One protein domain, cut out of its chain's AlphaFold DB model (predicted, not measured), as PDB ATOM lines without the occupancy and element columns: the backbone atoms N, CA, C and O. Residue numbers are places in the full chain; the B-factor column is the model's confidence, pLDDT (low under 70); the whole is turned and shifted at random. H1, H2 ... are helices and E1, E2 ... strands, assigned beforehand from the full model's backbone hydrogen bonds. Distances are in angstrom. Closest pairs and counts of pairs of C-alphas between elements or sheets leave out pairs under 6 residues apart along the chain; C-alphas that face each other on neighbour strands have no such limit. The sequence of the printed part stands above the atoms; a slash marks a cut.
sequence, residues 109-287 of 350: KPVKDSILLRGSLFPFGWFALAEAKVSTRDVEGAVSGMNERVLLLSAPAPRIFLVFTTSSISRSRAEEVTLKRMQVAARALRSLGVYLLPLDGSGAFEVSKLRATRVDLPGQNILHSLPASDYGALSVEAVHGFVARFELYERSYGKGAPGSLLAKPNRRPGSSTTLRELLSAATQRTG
ATOM      1  N   LYS A 109     -14.105  17.335 -12.153       88.31
ATOM      2  CA  LYS A 109     -13.717  18.179 -11.017       88.31
ATOM      3  C   LYS A 109     -14.172  19.624 -11.249       88.31
ATOM      4  O   LYS A 109     -14.087  20.080 -12.393       88.31
ATOM      5  N   PRO A 110     -14.620  20.337 -10.203       90.62
ATOM      6  CA  PRO A 110     -14.948  21.751 -10.314       90.62
ATOM      7  C   PRO A 110     -13.689  22.574 -10.582       90.62
ATOM      8  O   PRO A 110     -12.603  22.258 -10.087       90.62
ATOM      9  N   VAL A 111     -13.836  23.632 -11.373       89.44
ATOM     10  CA  VAL A 111     -12.784  24.620 -11.607       89.44
ATOM     11  C   VAL A 111     -13.083  25.829 -10.733       89.44
ATOM     12  O   VAL A 111     -14.177  26.383 -10.797       89.44
ATOM     13  N   LYS A 112     -12.113  26.234  -9.911       87.06
ATOM     14  CA  LYS A 112     -12.267  27.390  -9.024       87.06
ATOM     15  C   LYS A 112     -12.550  28.657  -9.843       87.06
ATOM     16  O   LYS A 112     -11.918  28.868 -10.881       87.06
ATOM     17  N   ASP A 113     -13.493  29.465  -9.358       84.69
ATOM     18  CA  ASP A 113     -13.902  30.749  -9.942       84.69
ATOM     19  C   ASP A 113     -14.368  30.661 -11.409       84.69
ATOM     20  O   ASP A 113     -14.185  31.590 -12.191       84.69
ATOM     21  N   SER A 114     -14.970  29.533 -11.801       89.56
ATOM     22  CA  SER A 114     -15.533  29.319 -13.139       89.56
ATOM     23  C   SER A 114     -16.815  28.489 -13.068       89.56
ATOM     24  O   SER A 114     -17.062  27.781 -12.093       89.56
ATOM     25  N   ILE A 115     -17.626  28.556 -14.123       93.38
ATOM     26  CA  ILE A 115     -18.823  27.717 -14.318       93.38
ATOM     27  C   ILE A 115     -18.486  26.313 -14.853       93.38
ATOM     28  O   ILE A 115     -19.364  25.478 -15.073       93.38
ATOM     29  N   LEU A 116     -17.204  26.063 -15.133       93.25
ATOM     30  CA  LEU A 116     -16.749  24.852 -15.796       93.25
ATOM     31  C   LEU A 116     -16.422  23.721 -14.815       93.25
ATOM     32  O   LEU A 116     -15.815  23.900 -13.759       93.25
ATOM     33  N   LEU A 117     -16.714  22.511 -15.271       90.94
ATOM     34  CA  LEU A 117     -16.182  21.260 -14.765       90.94
ATOM     35  C   LEU A 117     -15.161  20.714 -15.758       90.94
ATOM     36  O   LEU A 117     -15.382  20.720 -16.973       90.94
ATOM     37  N   ARG A 118     -14.058  20.177 -15.240       89.06
ATOM     38  CA  ARG A 118     -13.011  19.547 -16.046       89.06
ATOM     39  C   ARG A 118     -13.088  18.031 -15.945       89.06
ATOM     40  O   ARG A 118     -13.130  17.485 -14.845       89.06
ATOM     41  N   GLY A 119     -13.048  17.346 -17.084       82.94
ATOM     42  CA  GLY A 119     -12.885  15.896 -17.136       82.94
ATOM     43  C   GLY A 119     -11.514  15.463 -16.604       82.94
ATOM     44  O   GLY A 119     -10.482  15.995 -17.002       82.94
ATOM     45  N   SER A 120     -11.495  14.473 -15.714       74.31
ATOM     46  CA  SER A 120     -10.270  13.916 -15.130       74.31
ATOM     47  C   SER A 120      -9.573  12.927 -16.062       74.31
ATOM     48  O   SER A 120      -8.356  12.812 -16.000       74.31
ATOM     49  N   LEU A 121     -10.333  12.187 -16.879       66.38
ATOM     50  CA  LEU A 121      -9.786  11.158 -17.773       66.38
ATOM     51  C   LEU A 121      -9.367  11.734 -19.134       66.38
ATOM     52  O   LEU A 121      -8.436  11.249 -19.765       66.38
ATOM     53  N   PHE A 122     -10.058  12.785 -19.576       66.00
ATOM     54  CA  PHE A 122      -9.781  13.491 -20.821       66.00
ATOM     55  C   PHE A 122      -9.582  14.974 -20.499       66.00
ATOM     56  O   PHE A 122     -10.578  15.683 -20.327       66.00
ATOM     57  N   PRO A 123      -8.329  15.469 -20.434       65.44
ATOM     58  CA  PRO A 123      -8.025  16.823 -19.962       65.44
ATOM     59  C   PRO A 123      -8.571  17.932 -20.871       65.44
ATOM     60  O   PRO A 123      -8.515  19.100 -20.480       65.44
ATOM     61  N   PHE A 124      -9.089  17.562 -22.047       80.00
ATOM     62  CA  PHE A 124      -9.701  18.440 -23.040       80.00
ATOM     63  C   PHE A 124     -11.224  18.562 -22.908       80.00
ATOM     64  O   PHE A 124     -11.815  19.403 -23.579       80.00
ATOM     65  N   GLY A 125     -11.874  17.702 -22.116       84.12
ATOM     66  CA  GLY A 125     -13.326  17.695 -21.953       84.12
ATOM     67  C   GLY A 125     -13.775  18.670 -20.870       84.12
ATOM     68  O   GLY A 125     -13.442  18.484 -19.699       84.12
ATOM     69  N   TRP A 126     -14.561  19.668 -21.263       89.94
ATOM     70  CA  TRP A 126     -15.155  20.660 -20.373       89.94
ATOM     71  C   TRP A 126     -16.671  20.530 -20.381       89.94
ATOM     72  O   TRP A 126     -17.280  20.296 -21.430       89.94
ATOM     73  N   PHE A 127     -17.270  20.692 -19.207       92.12
ATOM     74  CA  PHE A 127     -18.710  20.608 -19.012       92.12
ATOM     75  C   PHE A 127     -19.184  21.846 -18.270       92.12
ATOM     76  O   PHE A 127     -18.503  22.312 -17.365       92.12
ATOM     77  N   ALA A 128     -20.357  22.343 -18.621       94.56
ATOM     78  CA  ALA A 128     -21.062  23.344 -17.841       94.56
ATOM     79  C   ALA A 128     -22.539  22.972 -17.783       94.56
ATOM     80  O   ALA A 128     -23.065  22.332 -18.699       94.56
ATOM     81  N   LEU A 129     -23.192  23.364 -16.698       95.06
ATOM     82  CA  LEU A 129     -24.620  23.169 -16.518       95.06
ATOM     83  C   LEU A 129     -25.268  24.539 -16.396       95.06
ATOM     84  O   LEU A 129     -24.800  25.377 -15.628       95.06
ATOM     85  N   ALA A 130     -26.342  24.745 -17.144       95.88
ATOM     86  CA  ALA A 130     -27.248  25.859 -16.923       95.88
ATOM     87  C   ALA A 130     -28.611  25.301 -16.536       95.88
ATOM     88  O   ALA A 130     -29.133  24.419 -17.213       95.88
ATOM     89  N   GLU A 131     -29.173  25.794 -15.446       95.25
ATOM     90  CA  GLU A 131     -30.549  25.504 -15.078       95.25
ATOM     91  C   GLU A 131     -31.494  26.352 -15.932       95.25
ATOM     92  O   GLU A 131     -31.312  27.564 -16.054       95.25
ATOM     93  N   ALA A 132     -32.501  25.717 -16.518       94.19
ATOM     94  CA  ALA A 132     -33.586  26.399 -17.199       94.19
ATOM     95  C   ALA A 132     -34.603  26.879 -16.154       94.19
ATOM     96  O   ALA A 132     -35.296  26.081 -15.521       94.19
ATOM     97  N   LYS A 133     -34.663  28.195 -15.967       94.88
ATOM     98  CA  LYS A 133     -35.624  28.910 -15.129       94.88
ATOM     99  C   LYS A 133     -36.818  29.299 -15.993       94.88
ATOM    100  O   LYS A 133     -36.663  29.963 -17.013       94.88
ATOM    101  N   VAL A 134     -38.002  28.834 -15.618       91.62
ATOM    102  CA  VAL A 134     -39.163  28.785 -16.511       91.62
ATOM    103  C   VAL A 134     -40.270  29.699 -15.991       91.62
ATOM    104  O   VAL A 134     -40.640  29.594 -14.824       91.62
ATOM    105  N   SER A 135     -40.814  30.566 -16.852       90.19
ATOM    106  CA  SER A 135     -42.043  31.335 -16.584       90.19
ATOM    107  C   SER A 135     -43.238  30.902 -17.452       90.19
ATOM    108  O   SER A 135     -44.379  31.263 -17.165       90.19
ATOM    109  N   THR A 136     -42.995  30.099 -18.493       86.19
ATOM    110  CA  THR A 136     -44.024  29.592 -19.415       86.19
ATOM    111  C   THR A 136     -44.755  28.351 -18.893       86.19
ATOM    112  O   THR A 136     -44.235  27.592 -18.075       86.19
ATOM    113  N   ARG A 137     -45.965  28.115 -19.420       83.25
ATOM    114  CA  ARG A 137     -46.742  26.885 -19.197       83.25
ATOM    115  C   ARG A 137     -46.353  25.742 -20.147       83.25
ATOM    116  O   ARG A 137     -46.564  24.595 -19.779       83.25
ATOM    117  N   ASP A 138     -45.789  26.035 -21.324       87.19
ATOM    118  CA  ASP A 138     -45.348  25.030 -22.319       87.19
ATOM    119  C   ASP A 138     -43.830  24.809 -22.225       87.19
ATOM    120  O   ASP A 138     -43.050  25.181 -23.107       87.19
ATOM    121  N   VAL A 139     -43.396  24.252 -21.093       85.38
ATOM    122  CA  VAL A 139     -41.974  24.039 -20.777       85.38
ATOM    123  C   VAL A 139     -41.347  23.040 -21.745       85.38
ATOM    124  O   VAL A 139     -40.218  23.217 -22.209       85.38
ATOM    125  N   GLU A 140     -42.096  21.989 -22.065       88.31
ATOM    126  CA  GLU A 140     -41.685  20.915 -22.955       88.31
ATOM    127  C   GLU A 140     -41.471  21.447 -24.369       88.31
ATOM    128  O   GLU A 140     -40.446  21.146 -24.983       88.31
ATOM    129  N   GLY A 141     -42.398  22.274 -24.867       86.25
ATOM    130  CA  GLY A 141     -42.259  22.966 -26.144       86.25
ATOM    131  C   GLY A 141     -41.015  23.851 -26.173       86.25
ATOM    132  O   GLY A 141     -40.185  23.701 -27.072       86.25
ATOM    133  N   ALA A 142     -40.830  24.692 -25.151       86.56
ATOM    134  CA  ALA A 142     -39.721  25.640 -25.087       86.56
ATOM    135  C   ALA A 142     -38.336  24.967 -25.099       86.56
ATOM    136  O   ALA A 142     -37.436  25.393 -25.821       86.56
ATOM    137  N   VAL A 143     -38.164  23.881 -24.340       85.56
ATOM    138  CA  VAL A 143     -36.875  23.176 -24.230       85.56
ATOM    139  C   VAL A 143     -36.642  22.206 -25.400       85.56
ATOM    140  O   VAL A 143     -35.493  21.913 -25.735       85.56
ATOM    141  N   SER A 144     -37.701  21.737 -26.074       84.62
ATOM    142  CA  SER A 144     -37.596  20.740 -27.156       84.62
ATOM    143  C   SER A 144     -36.810  21.200 -28.388       84.62
ATOM    144  O   SER A 144     -36.236  20.368 -29.093       84.62
ATOM    145  N   GLY A 145     -36.745  22.512 -28.636       79.19
ATOM    146  CA  GLY A 145     -35.986  23.094 -29.746       79.19
ATOM    147  C   GLY A 145     -34.469  23.116 -29.525       79.19
ATOM    148  O   GLY A 145     -33.724  23.532 -30.414       79.19
ATOM    149  N   MET A 146     -33.991  22.695 -28.351       81.69
ATOM    150  CA  MET A 146     -32.578  22.784 -28.007       81.69
ATOM    151  C   MET A 146     -31.772  21.583 -28.494       81.69
ATOM    152  O   MET A 146     -32.123  20.427 -28.285       81.69
ATOM    153  N   ASN A 147     -30.628  21.884 -29.112       82.31
ATOM    154  CA  ASN A 147     -29.644  20.884 -29.537       82.31
ATOM    155  C   ASN A 147     -28.712  20.446 -28.397       82.31
ATOM    156  O   ASN A 147     -27.871  19.566 -28.581       82.31
ATOM    157  N   GLU A 148     -28.812  21.095 -27.237       89.44
ATOM    158  CA  GLU A 148     -28.035  20.729 -26.062       89.44
ATOM    159  C   GLU A 148     -28.669  19.536 -25.353       89.44
ATOM    160  O   GLU A 148     -29.877  19.306 -25.406       89.44
ATOM    161  N   ARG A 149     -27.837  18.764 -24.656       91.62
ATOM    162  CA  ARG A 149     -28.329  17.651 -23.849       91.62
ATOM    163  C   ARG A 149     -29.151  18.185 -22.679       91.62
ATOM    164  O   ARG A 149     -28.680  19.050 -21.943       91.62
ATOM    165  N   VAL A 150     -30.318  17.592 -22.471       93.56
ATOM    166  CA  VAL A 150     -31.241  17.937 -21.390       93.56
ATOM    167  C   VAL A 150     -31.075  16.941 -20.246       93.56
ATOM    168  O   VAL A 150     -31.040  15.732 -20.464       93.56
ATOM    169  N   LEU A 151     -30.965  17.445 -19.024       92.44
ATOM    170  CA  LEU A 151     -30.966  16.670 -17.791       92.44
ATOM    171  C   LEU A 151     -32.139  17.138 -16.929       92.44
ATOM    172  O   LEU A 151     -32.140  18.264 -16.443       92.44
ATOM    173  N   LEU A 152     -33.126  16.274 -16.727       91.81
ATOM    174  CA  LEU A 152     -34.252  16.506 -15.831       91.81
ATOM    175  C   LEU A 152     -33.985  15.803 -14.499       91.81
ATOM    176  O   LEU A 152     -33.739  14.598 -14.477       91.81
ATOM    177  N   LEU A 153     -34.057  16.542 -13.396       90.00
ATOM    178  CA  LEU A 153     -34.073  15.991 -12.043       90.00
ATOM    179  C   LEU A 153     -35.501  16.019 -11.509       90.00
ATOM    180  O   LEU A 153     -36.129  17.074 -11.514       90.00
ATOM    181  N   SER A 154     -35.994  14.879 -11.029       83.19
ATOM    182  CA  SER A 154     -37.391  14.707 -10.612       83.19
ATOM    183  C   SER A 154     -37.701  15.283  -9.225       83.19
ATOM    184  O   SER A 154     -38.851  15.592  -8.934       83.19
ATOM    185  N   ALA A 155     -36.705  15.389  -8.339       73.19
ATOM    186  CA  ALA A 155     -36.902  15.738  -6.930       73.19
ATOM    187  C   ALA A 155     -35.661  16.436  -6.326       73.19
ATOM    188  O   ALA A 155     -34.547  16.192  -6.799       73.19
ATOM    189  N   PRO A 156     -35.792  17.257  -5.258       70.25
ATOM    190  CA  PRO A 156     -36.996  17.520  -4.449       70.25
ATOM    191  C   PRO A 156     -38.054  18.395  -5.140       70.25
ATOM    192  O   PRO A 156     -39.220  18.328  -4.776       70.25
ATOM    193  N   ALA A 157     -37.663  19.148  -6.165       82.31
ATOM    194  CA  ALA A 157     -38.557  19.809  -7.108       82.31
ATOM    195  C   ALA A 157     -38.048  19.529  -8.532       82.31
ATOM    196  O   ALA A 157     -36.830  19.375  -8.697       82.31
ATOM    197  N   PRO A 158     -38.934  19.458  -9.540       88.06
ATOM    198  CA  PRO A 158     -38.525  19.256 -10.922       88.06
ATOM    199  C   PRO A 158     -37.606  20.394 -11.370       88.06
ATOM    200  O   PRO A 158     -37.973  21.568 -11.309       88.06
ATOM    201  N   ARG A 159     -36.395  20.046 -11.810       91.31
ATOM    202  CA  ARG A 159     -35.399  20.998 -12.326       91.31
ATOM    203  C   ARG A 159     -34.863  20.504 -13.654       91.31
ATOM    204  O   ARG A 159     -34.491  19.337 -13.781       91.31
ATOM    205  N   ILE A 160     -34.803  21.401 -14.630       93.31
ATOM    206  CA  ILE A 160     -34.299  21.112 -15.971       93.31
ATOM    207  C   ILE A 160     -32.943  21.789 -16.119       93.31
ATOM    208  O   ILE A 160     -32.811  22.986 -15.881       93.31
ATOM    209  N   PHE A 161     -31.938  21.031 -16.538       93.94
ATOM    210  CA  PHE A 161     -30.608  21.534 -16.840       93.94
ATOM    211  C   PHE A 161     -30.264  21.279 -18.299       93.94
ATOM    212  O   PHE A 161     -30.504  20.197 -18.832       93.94
ATOM    213  N   LEU A 162     -29.627  22.260 -18.924       94.50
ATOM    214  CA  LEU A 162     -28.925  22.092 -20.183       94.50
ATOM    215  C   LEU A 162     -27.454  21.820 -19.893       94.50
ATOM    216  O   LEU A 162     -26.800  22.556 -19.148       94.50
ATOM    217  N   VAL A 163     -26.936  20.748 -20.482       93.94
ATOM    218  CA  VAL A 163     -25.555  20.318 -20.292       93.94
ATOM    219  C   VAL A 163     -24.738  20.666 -21.526       93.94
ATOM    220  O   VAL A 163     -24.816  19.989 -22.551       93.94
ATOM    221  N   PHE A 164     -23.883  21.673 -21.384       93.25
ATOM    222  CA  PHE A 164     -22.977  22.124 -22.429       93.25
ATOM    223  C   PHE A 164     -21.671  21.342 -22.346       93.25
ATOM    224  O   PHE A 164     -21.030  21.280 -21.295       93.25
ATOM    225  N   THR A 165     -21.265  20.741 -23.462       90.19
ATOM    226  CA  THR A 165     -19.995  20.012 -23.565       90.19
ATOM    227  C   THR A 165     -19.094  20.665 -24.596       90.19
ATOM    228  O   THR A 165     -19.482  20.775 -25.762       90.19
ATOM    229  N   THR A 166     -17.883  21.028 -24.190       88.69
ATOM    230  CA  THR A 166     -16.897  21.701 -25.042       88.69
ATOM    231  C   THR A 166     -15.576  20.940 -24.993       88.69
ATOM    232  O   THR A 166     -15.179  20.420 -23.951       88.69
ATOM    233  N   SER A 167     -14.884  20.846 -26.128       85.12
ATOM    234  CA  SER A 167     -13.533  20.283 -26.197       85.12
ATOM    235  C   SER A 167     -12.526  21.398 -26.453       85.12
ATOM    236  O   SER A 167     -12.620  22.087 -27.463       85.12
ATOM    237  N   SER A 168     -11.589  21.602 -25.530       82.88
ATOM    238  CA  SER A 168     -10.576  22.660 -25.616       82.88
ATOM    239  C   SER A 168      -9.358  22.311 -24.765       82.88
ATOM    240  O   SER A 168      -9.477  21.647 -23.740       82.88
ATOM    241  N   ILE A 169      -8.182  22.790 -25.165       81.56
ATOM    242  CA  ILE A 169      -6.947  22.667 -24.378       81.56
ATOM    243  C   ILE A 169      -6.914  23.716 -23.260       81.56
ATOM    244  O   ILE A 169      -6.519  23.422 -22.134       81.56
ATOM    245  N   SER A 170      -7.372  24.933 -23.559       87.50
ATOM    246  CA  SER A 170      -7.340  26.070 -22.638       87.50
ATOM    247  C   SER A 170      -8.673  26.248 -21.917       87.50
ATOM    248  O   SER A 170      -9.734  26.193 -22.551       87.50
ATOM    249  N   ARG A 171      -8.603  26.531 -20.607       89.50
ATOM    250  CA  ARG A 171      -9.752  26.926 -19.776       89.50
ATOM    251  C   ARG A 171     -10.450  28.149 -20.360       89.50
ATOM    252  O   ARG A 171     -11.655  28.104 -20.562       89.50
ATOM    253  N   SER A 172      -9.699  29.208 -20.664       90.12
ATOM    254  CA  SER A 172     -10.267  30.476 -21.140       90.12
ATOM    255  C   SER A 172     -11.038  30.280 -22.441       90.12
ATOM    256  O   SER A 172     -12.160  30.752 -22.574       90.12
ATOM    257  N   ARG A 173     -10.483  29.484 -23.366       90.62
ATOM    258  CA  ARG A 173     -11.161  29.162 -24.625       90.62
ATOM    259  C   ARG A 173     -12.387  28.271 -24.417       90.62
ATOM    260  O   ARG A 173     -13.385  28.440 -25.108       90.62
ATOM    261  N   ALA A 174     -12.321  27.323 -23.480       90.00
ATOM    262  CA  ALA A 174     -13.467  26.488 -23.132       90.00
ATOM    263  C   ALA A 174     -14.615  27.331 -22.566       90.00
ATOM    264  O   ALA A 174     -15.765  27.117 -22.940       90.00
ATOM    265  N   GLU A 175     -14.293  28.284 -21.692       93.88
ATOM    266  CA  GLU A 175     -15.251  29.181 -21.050       93.88
ATOM    267  C   GLU A 175     -15.885  30.118 -22.077       93.88
ATOM    268  O   GLU A 175     -17.103  30.133 -22.195       93.88
ATOM    269  N   GLU A 176     -15.079  30.785 -22.906       94.31
ATOM    270  CA  GLU A 176     -15.545  31.664 -23.987       94.31
ATOM    271  C   GLU A 176     -16.514  30.947 -24.945       94.31
ATOM    272  O   GLU A 176     -17.622  31.420 -25.196       94.31
ATOM    273  N   VAL A 177     -16.134  29.767 -25.450       94.12
ATOM    274  CA  VAL A 177     -16.978  28.985 -26.371       94.12
ATOM    275  C   VAL A 177     -18.264  28.520 -25.689       94.12
ATOM    276  O   VAL A 177     -19.326  28.509 -26.310       94.12
ATOM    277  N   THR A 178     -18.180  28.129 -24.417       94.75
ATOM    278  CA  THR A 178     -19.341  27.659 -23.654       94.75
ATOM    279  C   THR A 178     -20.308  28.802 -23.366       94.75
ATOM    280  O   THR A 178     -21.499  28.645 -23.619       94.75
ATOM    281  N   LEU A 179     -19.809  29.965 -22.937       95.62
ATOM    282  CA  LEU A 179     -20.615  31.166 -22.714       95.62
ATOM    283  C   LEU A 179     -21.280  31.638 -24.007       95.62
ATOM    284  O   LEU A 179     -22.478  31.890 -24.005       95.62
ATOM    285  N   LYS A 180     -20.559  31.647 -25.135       95.31
ATOM    286  CA  LYS A 180     -21.142  31.987 -26.442       95.31
ATOM    287  C   LYS A 180     -22.285  31.044 -26.830       95.31
ATOM    288  O   LYS A 180     -23.310  31.485 -27.342       95.31
ATOM    289  N   ARG A 181     -22.142  29.738 -26.583       94.56
ATOM    290  CA  ARG A 181     -23.224  28.765 -26.823       94.56
ATOM    291  C   ARG A 181     -24.402  28.969 -25.876       94.56
ATOM    292  O   ARG A 181     -25.542  28.884 -26.322       94.56
ATOM    293  N   MET A 182     -24.137  29.263 -24.604       95.62
ATOM    294  CA  MET A 182     -25.174  29.599 -23.629       95.62
ATOM    295  C   MET A 182     -25.922  30.876 -24.017       95.62
ATOM    296  O   MET A 182     -27.138  30.880 -23.931       95.62
ATOM    297  N   GLN A 183     -25.235  31.909 -24.508       94.69
ATOM    298  CA  GLN A 183     -25.839  33.146 -25.016       94.69
ATOM    299  C   GLN A 183     -26.776  32.868 -26.200       94.69
ATOM    300  O   GLN A 183     -27.923  33.311 -26.202       94.69
ATOM    301  N   VAL A 184     -26.338  32.064 -27.178       93.25
ATOM    302  CA  VAL A 184     -27.192  31.650 -28.309       93.25
ATOM    303  C   VAL A 184     -28.426  30.884 -27.822       93.25
ATOM    304  O   VAL A 184     -29.538  31.167 -28.264       93.25
ATOM    305  N   ALA A 185     -28.248  29.942 -26.891       92.56
ATOM    306  CA  ALA A 185     -29.356  29.188 -26.314       92.56
ATOM    307  C   ALA A 185     -30.308  30.087 -25.501       92.56
ATOM    308  O   ALA A 185     -31.519  29.985 -25.659       92.56
ATOM    309  N   ALA A 186     -29.780  31.003 -24.686       93.19
ATOM    310  CA  ALA A 186     -30.562  31.932 -23.874       93.19
ATOM    311  C   ALA A 186     -31.409  32.865 -24.743       93.19
ATOM    312  O   ALA A 186     -32.590  33.041 -24.465       93.19
ATOM    313  N   ARG A 187     -30.852  33.399 -25.839       91.69
ATOM    314  CA  ARG A 187     -31.608  34.221 -26.798       91.69
ATOM    315  C   ARG A 187     -32.757  33.447 -27.443       91.69
ATOM    316  O   ARG A 187     -33.858  33.978 -27.544       91.69
ATOM    317  N   ALA A 188     -32.521  32.192 -27.834       91.12
ATOM    318  CA  ALA A 188     -33.558  31.338 -28.414       91.12
ATOM    319  C   ALA A 188     -34.661  30.964 -27.407       91.12
ATOM    320  O   ALA A 188     -35.824  30.858 -27.779       91.12
ATOM    321  N   LEU A 189     -34.299  30.770 -26.137       91.69
ATOM    322  CA  LEU A 189     -35.214  30.360 -25.069       91.69
ATOM    323  C   LEU A 189     -36.000  31.524 -24.456       91.69
ATOM    324  O   LEU A 189     -37.139  31.337 -24.026       91.69
ATOM    325  N   ARG A 190     -35.424  32.730 -24.442       90.69
ATOM    326  CA  ARG A 190     -36.029  33.916 -23.826       90.69
ATOM    327  C   ARG A 190     -37.391  34.252 -24.425       90.69
ATOM    328  O   ARG A 190     -38.313  34.557 -23.677       90.69
ATOM    329  N   SER A 191     -37.532  34.184 -25.750       88.31
ATOM    330  CA  SER A 191     -38.811  34.446 -26.433       88.31
ATOM    331  C   SER A 191     -39.904  33.439 -26.062       88.31
ATOM    332  O   SER A 191     -41.085  33.715 -26.248       88.31
ATOM    333  N   LEU A 192     -39.513  32.293 -25.501       90.94
ATOM    334  CA  LEU A 192     -40.393  31.221 -25.049       90.94
ATOM    335  C   LEU A 192     -40.618  31.257 -23.526       90.94
ATOM    336  O   LEU A 192     -41.208  30.330 -22.976       90.94
ATOM    337  N   GLY A 193     -40.148  32.301 -22.829       90.94
ATOM    338  CA  GLY A 193     -40.293  32.443 -21.377       90.94
ATOM    339  C   GLY A 193     -39.389  31.503 -20.573       90.94
ATOM    340  O   GLY A 193     -39.745  31.102 -19.462       90.94
ATOM    341  N   VAL A 194     -38.239  31.116 -21.134       93.25
ATOM    342  CA  VAL A 194     -37.224  30.301 -20.456       93.25
ATOM    343  C   VAL A 194     -35.905  31.067 -20.386       93.25
ATOM    344  O   VAL A 194     -35.381  31.541 -21.390       93.25
ATOM    345  N   TYR A 195     -35.343  31.149 -19.185       94.75
ATOM    346  CA  TYR A 195     -34.103  31.855 -18.884       94.75
ATOM    347  C   TYR A 195     -33.048  30.864 -18.398       94.75
ATOM    348  O   TYR A 195     -33.339  29.947 -17.635       94.75
ATOM    349  N   LEU A 196     -31.805  31.029 -18.835       95.00
ATOM    350  CA  LEU A 196     -30.692  30.190 -18.406       95.00
ATOM    351  C   LEU A 196     -29.976  30.803 -17.203       95.00
ATOM    352  O   LEU A 196     -29.468  31.923 -17.279       95.00
ATOM    353  N   LEU A 197     -29.898  30.036 -16.117       96.19
ATOM    354  CA  LEU A 197     -29.059  30.312 -14.958       96.19
ATOM    355  C   LEU A 197     -27.823  29.399 -15.006       96.19
ATOM    356  O   LEU A 197     -27.945  28.209 -14.703       96.19
ATOM    357  N   PRO A 198     -26.629  29.896 -15.372       95.69
ATOM    358  CA  PRO A 198     -25.414  29.094 -15.289       95.69
ATOM    359  C   PRO A 198     -25.141  28.696 -13.831       95.69
ATOM    360  O   PRO A 198     -25.276  29.506 -12.910       95.69
ATOM    361  N   LEU A 199     -24.751  27.442 -13.608       94.06
ATOM    362  CA  LEU A 199     -24.257  26.988 -12.311       94.06
ATOM    363  C   LEU A 199     -22.765  27.303 -12.182       94.06
ATOM    364  O   LEU A 199     -22.021  27.240 -13.160       94.06
ATOM    365  N   ASP A 200     -22.318  27.611 -10.969       91.94
ATOM    366  CA  ASP A 200     -20.892  27.649 -10.670       91.94
ATOM    367  C   ASP A 200     -20.293  26.233 -10.700       91.94
ATOM    368  O   ASP A 200     -21.007  25.227 -10.655       91.94
ATOM    369  N   GLY A 201     -18.964  26.135 -10.759       87.44
ATOM    370  CA  GLY A 201     -18.277  24.847 -10.784       87.44
ATOM    371  C   GLY A 201     -18.670  23.944  -9.612       87.44
ATOM    372  O   GLY A 201     -18.854  22.745  -9.808       87.44
ATOM    373  N   SER A 202     -18.856  24.493  -8.408       87.75
ATOM    374  CA  SER A 202     -19.248  23.709  -7.232       87.75
ATOM    375  C   SER A 202     -20.689  23.206  -7.334       87.75
ATOM    376  O   SER A 202     -20.920  22.006  -7.190       87.75
ATOM    377  N   GLY A 203     -21.654  24.067  -7.670       87.81
ATOM    378  CA  GLY A 203     -23.052  23.678  -7.857       87.81
ATOM    379  C   GLY A 203     -23.243  22.683  -9.003       87.81
ATOM    380  O   GLY A 203     -23.940  21.678  -8.852       87.81
ATOM    381  N   ALA A 204     -22.555  22.890 -10.129       89.44
ATOM    382  CA  ALA A 204     -22.523  21.945 -11.245       89.44
ATOM    383  C   ALA A 204     -21.943  20.582 -10.822       89.44
ATOM    384  O   ALA A 204     -22.425  19.527 -11.244       89.44
ATOM    385  N   PHE A 205     -20.915  20.594  -9.969       88.19
ATOM    386  CA  PHE A 205     -20.289  19.384  -9.453       88.19
ATOM    387  C   PHE A 205     -21.217  18.617  -8.510       88.19
ATOM    388  O   PHE A 205     -21.313  17.396  -8.644       88.19
ATOM    389  N   GLU A 206     -21.942  19.301  -7.624       85.81
ATOM    390  CA  GLU A 206     -22.932  18.674  -6.740       85.81
ATOM    391  C   GLU A 206     -24.067  18.011  -7.525       85.81
ATOM    392  O   GLU A 206     -24.383  16.846  -7.278       85.81
ATOM    393  N   VAL A 207     -24.600  18.674  -8.560       86.06
ATOM    394  CA  VAL A 207     -25.577  18.048  -9.471       86.06
ATOM    395  C   VAL A 207     -24.991  16.783 -10.107       86.06
ATOM    396  O   VAL A 207     -25.657  15.756 -10.192       86.06
ATOM    397  N   SER A 208     -23.713  16.809 -10.496       81.81
ATOM    398  CA  SER A 208     -23.043  15.669 -11.132       81.81
ATOM    399  C   SER A 208     -22.750  14.477 -10.205       81.81
ATOM    400  O   SER A 208     -22.399  13.404 -10.704       81.81
ATOM    401  N   LYS A 209     -22.838  14.658  -8.878       76.00
ATOM    402  CA  LYS A 209     -22.558  13.629  -7.860       76.00
ATOM    403  C   LYS A 209     -23.747  12.741  -7.525       76.00
ATOM    404  O   LYS A 209     -23.552  11.748  -6.825       76.00
ATOM    405  N   LEU A 210     -24.952  13.075  -7.984       69.69
ATOM    406  CA  LEU A 210     -26.123  12.226  -7.778       69.69
ATOM    407  C   LEU A 210     -25.813  10.794  -8.237       69.69
ATOM    408  O   LEU A 210     -25.225  10.577  -9.301       69.69
ATOM    409  N   ARG A 211     -26.144   9.810  -7.393       64.94
ATOM    410  CA  ARG A 211     -25.803   8.407  -7.635       64.94
ATOM    411  C   ARG A 211     -26.545   7.901  -8.866       64.94
ATOM    412  O   ARG A 211     -27.730   7.613  -8.826       64.94
ATOM    413  N   ALA A 212     -25.804   7.760  -9.954       64.88
ATOM    414  CA  ALA A 212     -26.307   7.290 -11.232       64.88
ATOM    415  C   ALA A 212     -26.368   5.758 -11.308       64.88
ATOM    416  O   ALA A 212     -25.720   5.151 -12.166       64.88
ATOM    417  N   THR A 213     -27.117   5.104 -10.419       72.62
ATOM    418  CA  THR A 213     -27.494   3.711 -10.692       72.62
ATOM    419  C   THR A 213     -28.463   3.747 -11.865       72.62
ATOM    420  O   THR A 213     -29.472   4.444 -11.805       72.62
ATOM    421  N   ARG A 214     -28.143   3.077 -12.972       78.19
ATOM    422  CA  ARG A 214     -29.031   3.075 -14.138       78.19
ATOM    423  C   ARG A 214     -30.318   2.336 -13.795       78.19
ATOM    424  O   ARG A 214     -30.254   1.227 -13.279       78.19
ATOM    425  N   VAL A 215     -31.454   2.930 -14.139       80.00
ATOM    426  CA  VAL A 215     -32.772   2.305 -13.979       80.00
ATOM    427  C   VAL A 215     -33.190   1.708 -15.316       80.00
ATOM    428  O   VAL A 215     -33.099   2.360 -16.363       80.00
ATOM    429  N   ASP A 216     -33.599   0.444 -15.320       78.19
ATOM    430  CA  ASP A 216     -34.239  -0.180 -16.477       78.19
ATOM    431  C   ASP A 216     -35.704   0.258 -16.564       78.19
ATOM    432  O   ASP A 216     -36.394   0.355 -15.555       78.19
ATOM    433  N   LEU A 217     -36.169   0.559 -17.781       76.38
ATOM    434  CA  LEU A 217     -37.589   0.812 -18.016       76.38
ATOM    435  C   LEU A 217     -38.295  -0.524 -18.245       76.38
ATOM    436  O   LEU A 217     -37.828  -1.302 -19.083       76.38
ATOM    437  N   PRO A 218     -39.429  -0.781 -17.580       67.00
ATOM    438  CA  PRO A 218     -40.268  -1.918 -17.915       67.00
ATOM    439  C   PRO A 218     -40.953  -1.669 -19.268       67.00
ATOM    440  O   PRO A 218     -41.626  -0.661 -19.445       67.00
ATOM    441  N   GLY A 219     -40.810  -2.584 -20.229       65.06
ATOM    442  CA  GLY A 219     -41.498  -2.515 -21.527       65.06
ATOM    443  C   GLY A 219     -40.735  -1.792 -22.647       65.06
ATOM    444  O   GLY A 219     -39.655  -1.243 -22.457       65.06
ATOM    445  N   GLN A 220     -41.289  -1.848 -23.867       67.00
ATOM    446  CA  GLN A 220     -40.633  -1.323 -25.077       67.00
ATOM    447  C   GLN A 220     -40.971   0.146 -25.378       67.00
ATOM    448  O   GLN A 220     -40.169   0.830 -26.018       67.00
ATOM    449  N   ASN A 221     -42.134   0.642 -24.934       81.00
ATOM    450  CA  ASN A 221     -42.563   2.013 -25.205       81.00
ATOM    451  C   ASN A 221     -42.203   2.947 -24.044       81.00
ATOM    452  O   ASN A 221     -42.884   2.987 -23.021       81.00
ATOM    453  N   ILE A 222     -41.155   3.742 -24.255       85.56
ATOM    454  CA  ILE A 222     -40.660   4.710 -23.277       85.56
ATOM    455  C   ILE A 222     -41.741   5.679 -22.793       85.56
ATOM    456  O   ILE A 222     -41.785   5.957 -21.602       85.56
ATOM    457  N   LEU A 223     -42.630   6.154 -23.668       88.06
ATOM    458  CA  LEU A 223     -43.607   7.189 -23.315       88.06
ATOM    459  C   LEU A 223     -44.642   6.701 -22.294       88.06
ATOM    460  O   LEU A 223     -45.093   7.487 -21.469       88.06
ATOM    461  N   HIS A 224     -44.981   5.409 -22.308       86.06
ATOM    462  CA  HIS A 224     -45.903   4.821 -21.329       86.06
ATOM    463  C   HIS A 224     -45.202   4.401 -20.039       86.06
ATOM    464  O   HIS A 224     -45.778   4.499 -18.959       86.06
ATOM    465  N   SER A 225     -43.961   3.930 -20.139       86.00
ATOM    466  CA  SER A 225     -43.226   3.415 -18.984       86.00
ATOM    467  C   SER A 225     -42.632   4.525 -18.124       86.00
ATOM    468  O   SER A 225     -42.476   4.350 -16.916       86.00
ATOM    469  N   LEU A 226     -42.281   5.661 -18.730       87.62
ATOM    470  CA  LEU A 226     -41.587   6.749 -18.053       87.62
ATOM    471  C   LEU A 226     -42.415   7.363 -16.905       87.62
ATOM    472  O   LEU A 226     -41.873   7.417 -15.803       87.62
ATOM    473  N   PRO A 227     -43.712   7.713 -17.066       87.12
ATOM    474  CA  PRO A 227     -44.506   8.253 -15.961       87.12
ATOM    475  C   PRO A 227     -44.600   7.290 -14.760       87.12
ATOM    476  O   PRO A 227     -44.527   7.701 -13.600       87.12
ATOM    477  N   ALA A 228     -44.701   5.985 -15.038       84.12
ATOM    478  CA  ALA A 228     -44.861   4.937 -14.032       84.12
ATOM    479  C   ALA A 228     -43.550   4.531 -13.325       84.12
ATOM    480  O   ALA A 228     -43.592   3.950 -12.243       84.12
ATOM    481  N   SER A 229     -42.384   4.827 -13.906       82.62
ATOM    482  CA  SER A 229     -41.087   4.338 -13.413       82.62
ATOM    483  C   SER A 229     -40.490   5.222 -12.324       82.62
ATOM    484  O   SER A 229     -40.478   6.443 -12.458       82.62
ATOM    485  N   ASP A 230     -39.904   4.621 -11.283       81.62
ATOM    486  CA  ASP A 230     -39.248   5.371 -10.208       81.62
ATOM    487  C   ASP A 230     -37.802   5.756 -10.539       81.62
ATOM    488  O   ASP A 230     -36.850   5.028 -10.265       81.62
ATOM    489  N   TYR A 231     -37.642   6.916 -11.181       85.31
ATOM    490  CA  TYR A 231     -36.342   7.501 -11.505       85.31
ATOM    491  C   TYR A 231     -36.137   8.860 -10.820       85.31
ATOM    492  O   TYR A 231     -37.054   9.674 -10.681       85.31
ATOM    493  N   GLY A 232     -34.889   9.129 -10.432       84.56
ATOM    494  CA  GLY A 232     -34.456  10.405  -9.863       84.56
ATOM    495  C   GLY A 232     -33.968  11.409 -10.903       84.56
ATOM    496  O   GLY A 232     -34.121  12.614 -10.703       84.56
ATOM    497  N   ALA A 233     -33.390  10.925 -12.006       89.12
ATOM    498  CA  ALA A 233     -32.912  11.771 -13.092       89.12
ATOM    499  C   ALA A 233     -33.101  11.124 -14.471       89.12
ATOM    500  O   ALA A 233     -32.962   9.911 -14.626       89.12
ATOM    501  N   LEU A 234     -33.358  11.961 -15.473       90.75
ATOM    502  CA  LEU A 234     -33.477  11.607 -16.885       90.75
ATOM    503  C   LEU A 234     -32.489  12.456 -17.695       90.75
ATOM    504  O   LEU A 234     -32.568  13.681 -17.686       90.75
ATOM    505  N   SER A 235     -31.564  11.811 -18.405       91.75
ATOM    506  CA  SER A 235     -30.597  12.462 -19.302       91.75
ATOM    507  C   SER A 235     -30.946  12.142 -20.751       91.75
ATOM    508  O   SER A 235     -31.083  10.969 -21.099       91.75
ATOM    509  N   VAL A 236     -31.088  13.164 -21.595       92.38
ATOM    510  CA  VAL A 236     -31.584  13.044 -22.973       92.38
ATOM    511  C   VAL A 236     -30.693  13.814 -23.940       92.38
ATOM    512  O   VAL A 236     -30.497  15.020 -23.811       92.38
ATOM    513  N   GLU A 237     -30.172  13.119 -24.946       92.00
ATOM    514  CA  GLU A 237     -29.496  13.708 -26.101       92.00
ATOM    515  C   GLU A 237     -30.489  13.734 -27.268       92.00
ATOM    516  O   GLU A 237     -30.930  12.679 -27.738       92.00
ATOM    517  N   ALA A 238     -30.842  14.936 -27.723       89.94
ATOM    518  CA  ALA A 238     -31.720  15.146 -28.864       89.94
ATOM    519  C   ALA A 238     -30.931  15.625 -30.090       89.94
ATOM    520  O   ALA A 238     -29.911  16.301 -29.972       89.94
ATOM    521  N   VAL A 239     -31.400  15.253 -31.279       86.19
ATOM    522  CA  VAL A 239     -30.855  15.681 -32.569       86.19
ATOM    523  C   VAL A 239     -32.033  16.093 -33.443       86.19
ATOM    524  O   VAL A 239     -32.918  15.280 -33.700       86.19
ATOM    525  N   HIS A 240     -32.057  17.355 -33.878       85.44
ATOM    526  CA  HIS A 240     -33.160  17.925 -34.667       85.44
ATOM    527  C   HIS A 240     -34.544  17.735 -34.011       85.44
ATOM    528  O   HIS A 240     -35.513  17.407 -34.685       85.44
ATOM    529  N   GLY A 241     -34.626  17.886 -32.683       85.94
ATOM    530  CA  GLY A 241     -35.871  17.731 -31.916       85.94
ATOM    531  C   GLY A 241     -36.288  16.283 -31.622       85.94
ATOM    532  O   GLY A 241     -37.218  16.066 -30.847       85.94
ATOM    533  N   PHE A 242     -35.590  15.283 -32.167       90.06
ATOM    534  CA  PHE A 242     -35.842  13.866 -31.890       90.06
ATOM    535  C   PHE A 242     -34.875  13.318 -30.850       90.06
ATOM    536  O   PHE A 242     -33.688  13.646 -30.848       90.06
ATOM    537  N   VAL A 243     -35.364  12.433 -29.984       91.06
ATOM    538  CA  VAL A 243     -34.547  11.756 -28.977       91.06
ATOM    539  C   VAL A 243     -33.593  10.796 -29.684       91.06
ATOM    540  O   VAL A 243     -33.989   9.752 -30.195       91.06
ATOM    541  N   ALA A 244     -32.304  11.128 -29.695       90.31
ATOM    542  CA  ALA A 244     -31.280  10.241 -30.228       90.31
ATOM    543  C   ALA A 244     -30.890   9.190 -29.188       90.31
ATOM    544  O   ALA A 244     -30.703   8.012 -29.519       90.31
ATOM    545  N   ARG A 245     -30.733   9.623 -27.931       90.81
ATOM    546  CA  ARG A 245     -30.366   8.760 -26.810       90.81
ATOM    547  C   ARG A 245     -30.948   9.262 -25.501       90.81
ATOM    548  O   ARG A 245     -31.082  10.464 -25.303       90.81
ATOM    549  N   PHE A 246     -31.203   8.342 -24.583       90.62
ATOM    550  CA  PHE A 246     -31.625   8.667 -23.228       90.62
ATOM    551  C   PHE A 246     -31.014   7.698 -22.208       90.62
ATOM    552  O   PHE A 246     -30.513   6.625 -22.559       90.62
ATOM    553  N   GLU A 247     -31.019   8.089 -20.941       88.94
ATOM    554  CA  GLU A 247     -30.677   7.221 -19.820       88.94
ATOM    555  C   GLU A 247     -31.397   7.700 -18.555       88.94
ATOM    556  O   GLU A 247     -31.566   8.904 -18.348       88.94
ATOM    557  N   LEU A 248     -31.843   6.748 -17.737       88.38
ATOM    558  CA  LEU A 248     -32.519   7.000 -16.469       88.38
ATOM    559  C   LEU A 248     -31.628   6.584 -15.320       88.38
ATOM    560  O   LEU A 248     -30.927   5.570 -15.403       88.38
ATOM    561  N   TYR A 249     -31.716   7.340 -14.238       85.31
ATOM    562  CA  TYR A 249     -30.915   7.123 -13.054       85.31
ATOM    563  C   TYR A 249     -31.781   7.106 -11.804       85.31
ATOM    564  O   TYR A 249     -32.740   7.869 -11.679       85.31
ATOM    565  N   GLU A 250     -31.421   6.225 -10.881       79.69
ATOM    566  CA  GLU A 250     -32.080   6.041  -9.600       79.69
ATOM    567  C   GLU A 250     -31.875   7.269  -8.715       79.69
ATOM    568  O   GLU A 250     -30.859   7.968  -8.777       79.69
ATOM    569  N   ARG A 251     -32.857   7.529  -7.857       68.12
ATOM    570  CA  ARG A 251     -32.746   8.542  -6.820       68.12
ATOM    571  C   ARG A 251     -32.015   7.950  -5.620       68.12
ATOM    572  O   ARG A 251     -32.606   7.244  -4.817       68.12
ATOM    573  N   SER A 252     -30.750   8.299  -5.434       62.59
ATOM    574  CA  SER A 252     -30.086   8.061  -4.152       62.59
ATOM    575  C   SER A 252     -29.272   9.291  -3.767       62.59
ATOM    576  O   SER A 252     -28.325   9.680  -4.458       62.59
ATOM    577  N   TYR A 253     -29.688   9.934  -2.671       53.34
ATOM    578  CA  TYR A 253     -28.908  10.975  -2.011       53.34
ATOM    579  C   TYR A 253     -27.744  10.290  -1.301       53.34
ATOM    580  O   TYR A 253     -27.901   9.639  -0.273       53.34
ATOM    581  N   GLY A 254     -26.571  10.383  -1.909       55.62
ATOM    582  CA  GLY A 254     -25.342   9.774  -1.429       55.62
ATOM    583  C   GLY A 254     -24.182  10.159  -2.337       55.62
ATOM    584  O   GLY A 254     -24.373  10.815  -3.363       55.62
ATOM    585  N   LYS A 255     -22.961   9.753  -1.978       54.22
ATOM    586  CA  LYS A 255     -21.771   9.974  -2.812       54.22
ATOM    587  C   LYS A 255     -21.830   9.069  -4.054       54.22
ATOM    588  O   LYS A 255     -21.267   7.978  -4.056       54.22
ATOM    589  N   GLY A 256     -22.527   9.499  -5.103       56.91
ATOM    590  CA  GLY A 256     -22.413   8.901  -6.430       56.91
ATOM    591  C   GLY A 256     -21.040   9.165  -7.045       56.91
ATOM    592  O   GLY A 256     -20.339  10.106  -6.663       56.91
ATOM    593  N   ALA A 257     -20.636   8.336  -8.012       63.88
ATOM    594  CA  ALA A 257     -19.424   8.603  -8.780       63.88
ATOM    595  C   ALA A 257     -19.584   9.955  -9.514       63.88
ATOM    596  O   ALA A 257     -20.510  10.083 -10.328       63.88
ATOM    597  N   PRO A 258     -18.721  10.958  -9.250       62.06
ATOM    598  CA  PRO A 258     -18.888  12.290  -9.819       62.06
ATOM    599  C   PRO A 258     -18.860  12.260 -11.347       62.06
ATOM    600  O   PRO A 258     -18.012  11.581 -11.928       62.06
ATOM    601  N   GLY A 259     -19.764  13.015 -11.978       61.84
ATOM    602  CA  GLY A 259     -19.870  13.166 -13.435       61.84
ATOM    603  C   GLY A 259     -20.561  12.015 -14.163       61.84
ATOM    604  O   GLY A 259     -20.610  11.995 -15.392       61.84
ATOM    605  N   SER A 260     -21.163  11.087 -13.424       71.44
ATOM    606  CA  SER A 260     -21.946   9.990 -13.991       71.44
ATOM    607  C   SER A 260     -23.195  10.468 -14.747       71.44
ATOM    608  O   SER A 260     -23.412  10.021 -15.868       71.44
ATOM    609  N   LEU A 261     -23.926  11.466 -14.233       78.62
ATOM    610  CA  LEU A 261     -25.035  12.116 -14.960       78.62
ATOM    611  C   LEU A 261     -24.582  12.905 -16.203       78.62
ATOM    612  O   LEU A 261     -25.373  13.181 -17.106       78.62
ATOM    613  N   LEU A 262     -23.296  13.267 -16.259       80.69
ATOM    614  CA  LEU A 262     -22.687  13.961 -17.395       80.69
ATOM    615  C   LEU A 262     -22.120  12.992 -18.432       80.69
ATOM    616  O   LEU A 262     -21.706  13.442 -19.508       80.69
ATOM    617  N   ALA A 263     -22.138  11.684 -18.169       78.62
ATOM    618  CA  ALA A 263     -21.829  10.680 -19.172       78.62
ATOM    619  C   ALA A 263     -22.864  10.735 -20.303       78.62
ATOM    620  O   ALA A 263     -24.028  11.087 -20.097       78.62
ATOM    621  N   LYS A 264     -22.435  10.439 -21.533       81.38
ATOM    622  CA  LYS A 264     -23.371  10.415 -22.658       81.38
ATOM    623  C   LYS A 264     -24.386   9.283 -22.460       81.38
ATOM    624  O   LYS A 264     -23.950   8.156 -22.196       81.38
ATOM    625  N   PRO A 265     -25.693   9.555 -22.631       84.75
ATOM    626  CA  PRO A 265     -26.700   8.508 -22.591       84.75
ATOM    627  C   PRO A 265     -26.437   7.477 -23.695       84.75
ATOM    628  O   PRO A 265     -25.872   7.795 -24.748       84.75
ATOM    629  N   ASN A 266     -26.822   6.222 -23.452       83.62
ATOM    630  CA  ASN A 266     -26.512   5.116 -24.363       83.62
ATOM    631  C   ASN A 266     -27.736   4.362 -24.883       83.62
ATOM    632  O   ASN A 266     -27.626   3.733 -25.939       83.62
ATOM    633  N   ARG A 267     -28.893   4.428 -24.207       84.94
ATOM    634  CA  ARG A 267     -30.108   3.781 -24.715       84.94
ATOM    635  C   ARG A 267     -30.705   4.601 -25.843       84.94
ATOM    636  O   ARG A 267     -30.625   5.823 -25.838       84.94
ATOM    637  N   ARG A 268     -31.295   3.914 -26.817       86.19
ATOM    638  CA  ARG A 268     -32.048   4.525 -27.915       86.19
ATOM    639  C   ARG A 268     -33.534   4.279 -27.689       86.19
ATOM    640  O   ARG A 268     -33.866   3.200 -27.191       86.19
ATOM    641  N   PRO A 269     -34.408   5.228 -28.042       83.94
ATOM    642  CA  PRO A 269     -35.837   4.954 -28.048       83.94
ATOM    643  C   PRO A 269     -36.147   3.873 -29.094       83.94
ATOM    644  O   PRO A 269     -35.462   3.767 -30.116       83.94
ATOM    645  N   GLY A 270     -37.147   3.034 -28.815       76.88
ATOM    646  CA  GLY A 270     -37.595   1.985 -29.738       76.88
ATOM    647  C   GLY A 270     -38.349   2.526 -30.958       76.88
ATOM    648  O   GLY A 270     -38.444   1.841 -31.973       76.88
ATOM    649  N   SER A 271     -38.845   3.761 -30.874       79.88
ATOM    650  CA  SER A 271     -39.590   4.473 -31.914       79.88
ATOM    651  C   SER A 271     -39.032   5.887 -32.113       79.88
ATOM    652  O   SER A 271     -38.210   6.367 -31.329       79.88
ATOM    653  N   SER A 272     -39.478   6.565 -33.174       85.94
ATOM    654  CA  SER A 272     -39.197   7.989 -33.380       85.94
ATOM    655  C   SER A 272     -39.936   8.809 -32.323       85.94
ATOM    656  O   SER A 272     -41.100   9.137 -32.503       85.94
ATOM    657  N   THR A 273     -39.268   9.089 -31.205       90.00
ATOM    658  CA  THR A 273     -39.811   9.868 -30.086       90.00
ATOM    659  C   THR A 273     -39.270  11.290 -30.147       90.00
ATOM    660  O   THR A 273     -38.051  11.481 -30.240       90.00
ATOM    661  N   THR A 274     -40.142  12.293 -30.090       92.81
ATOM    662  CA  THR A 274     -39.691  13.690 -30.010       92.81
ATOM    663  C   THR A 274     -39.236  14.037 -28.594       92.81
ATOM    664  O   THR A 274     -39.674  13.442 -27.608       92.81
ATOM    665  N   LEU A 275     -38.341  15.020 -28.467       92.44
ATOM    666  CA  LEU A 275     -37.929  15.521 -27.157       92.44
ATOM    667  C   LEU A 275     -39.134  16.091 -26.393       92.44
ATOM    668  O   LEU A 275     -39.238  15.882 -25.188       92.44
ATOM    669  N   ARG A 276     -40.077  16.730 -27.096       93.31
ATOM    670  CA  ARG A 276     -41.320  17.244 -26.510       93.31
ATOM    671  C   ARG A 276     -42.180  16.131 -25.907       93.31
ATOM    672  O   ARG A 276     -42.582  16.250 -24.757       93.31
ATOM    673  N   GLU A 277     -42.433  15.054 -26.653       93.44
ATOM    674  CA  GLU A 277     -43.204  13.897 -26.165       93.44
ATOM    675  C   GLU A 277     -42.554  13.274 -24.933       93.44
ATOM    676  O   GLU A 277     -43.227  13.002 -23.940       93.44
ATOM    677  N   LEU A 278     -41.232  13.081 -24.978       92.56
ATOM    678  CA  LEU A 278     -40.503  12.484 -23.867       92.56
ATOM    679  C   LEU A 278     -40.544  13.368 -22.616       92.56
ATOM    680  O   LEU A 278     -40.751  12.856 -21.518       92.56
ATOM    681  N   LEU A 279     -40.348  14.681 -22.771       91.94
ATOM    682  CA  LEU A 279     -40.433  15.625 -21.658       91.94
ATOM    683  C   LEU A 279     -41.859  15.706 -21.106       91.94
ATOM    684  O   LEU A 279     -42.006  15.740 -19.894       91.94
ATOM    685  N   SER A 280     -42.885  15.641 -21.958       92.25
ATOM    686  CA  SER A 280     -44.289  15.627 -21.524       92.25
ATOM    687  C   SER A 280     -44.624  14.373 -20.716       92.25
ATOM    688  O   SER A 280     -45.240  14.457 -19.657       92.25
ATOM    689  N   ALA A 281     -44.144  13.202 -21.146       91.62
ATOM    690  CA  ALA A 281     -44.259  11.982 -20.351       91.62
ATOM    691  C   ALA A 281     -43.504  12.101 -19.011       91.62
ATOM    692  O   ALA A 281     -43.947  11.581 -17.988       91.62
ATOM    693  N   ALA A 282     -42.370  12.807 -18.985       90.38
ATOM    694  CA  ALA A 282     -41.596  13.009 -17.763       90.38
ATOM    695  C   ALA A 282     -42.312  13.933 -16.769       90.38
ATOM    696  O   ALA A 282     -42.401  13.616 -15.580       90.38
ATOM    697  N   THR A 283     -42.862  15.048 -17.252       88.19
ATOM    698  CA  THR A 283     -43.554  16.041 -16.423       88.19
ATOM    699  C   THR A 283     -44.879  15.527 -15.873       88.19
ATOM    700  O   THR A 283     -45.262  15.948 -14.785       88.19
ATOM    701  N   GLN A 284     -45.526  14.544 -16.515       88.94
ATOM    702  CA  GLN A 284     -46.676  13.834 -15.929       88.94
ATOM    703  C   GLN A 284     -46.356  13.203 -14.565       88.94
ATOM    704  O   GLN A 284     -47.212  13.182 -13.686       88.94
ATOM    705  N   ARG A 285     -45.122  12.716 -14.367       86.12
ATOM    706  CA  ARG A 285     -44.661  12.183 -13.074       86.12
ATOM    707  C   ARG A 285     -44.129  13.282 -12.164       86.12
ATOM    708  O   ARG A 285     -44.451  13.320 -10.982       86.12
ATOM    709  N   THR A 286     -43.229  14.111 -12.685       84.50
ATOM    710  CA  THR A 286     -42.418  15.016 -11.855       84.50
ATOM    711  C   THR A 286     -43.099  16.347 -11.560       84.50
ATOM    712  O   THR A 286     -42.633  17.092 -10.702       84.50
ATOM    713  N   GLY A 287     -44.169  16.668 -12.288       85.25
ATOM    714  CA  GLY A 287     -44.711  18.015 -12.389       85.25
ATOM    715  C   GLY A 287     -43.823  18.936 -13.229       85.25
ATOM    716  O   GLY A 287     -42.722  18.569 -13.661       85.25
TER     717      GLY A 287
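This is residues 109 to 287 of the 350 residues of an uncharacterized protein of Thaumarchaeota archaeon (UniProt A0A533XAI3). A strongly twisted, branched sheet of seven antiparallel strands makes the core, with the long helix H2 slantwise over one face and short H3 across the opposite face. H5 lies over E3 and E6, side by side with H4, while H1 stands at the sheet's level and packs on H5. The printed part has 179 residues, with five named helices and seven named strands in the order E1 E2 H1 E3 E4 H2 E5 H3 H4 E6 E7 H5, of mixed class. The whole is compact, with a radius of gyration of the C-alphas of 15.5 A and spans of 44 by 38 by 28 A.

Begin at E1, residues 117 to 119, a hairpin with E2, residues 125 to 134, where N 117 and O 127 are 2.8 A apart. E1 and E5, residues 194 to 198, lie on one side of E2, and E4, residues 159 to 167, on the other; look for N 131 and O 197 at 2.8 A and N 128 and O 164 at 3.0 A. E4 forms a hairpin with E3, residues 149 to 153, with N 151 and O 161 at 2.8 A. On the other side of E3 is E6, residues 233 to 239, with N 152 and O 234 at 2.8 A. E6 forms a hairpin with E7, residues 242 to 249, with N 235 and O 247 at 2.9 A. H2, residues 171 to 190, has a height over the sheet of 7.8 A; its closest C-alphas to E5 are Ala 186 and Leu 196, 5.7 A. H3, residues 201 to 208, is on the opposite face; the C-alphas of Ala 204 and Leu 129 of E2 are 5.8 A apart. H5, residues 275 to 286, touches H1, residues 139 to 144, with residues 275 to 280 alone, closest at C-alphas 276 and 140, 5.1 A. H4, residues 222 to 228, touches H5 at a shallow tilt of 11 degrees, the same way, closest at C-alphas 227 and 285, 4.9 A. Every O i to N i+4 pair is within hydrogen-bond range in H1, H2 and H3; H5 has 7 of 8, and H4 1 of 3, beside 2 of 4 O i to N i+3 pairs.

Find C-alpha 117, where E1 begins, at (-16.182, 21.260, -14.765). E2 then runs 28.6 A, E4 25.9 A and H2 27.5 A. H5 runs 16.0 A to C-alpha 286 at (-42.418, 15.016, -11.855).

The printed part has no cut. The links H3 to H4 and E7 to H5 are long. Confidence is under 70 at residues 121 to 123, 210 to 212, 218 to 220 and 251 to 259.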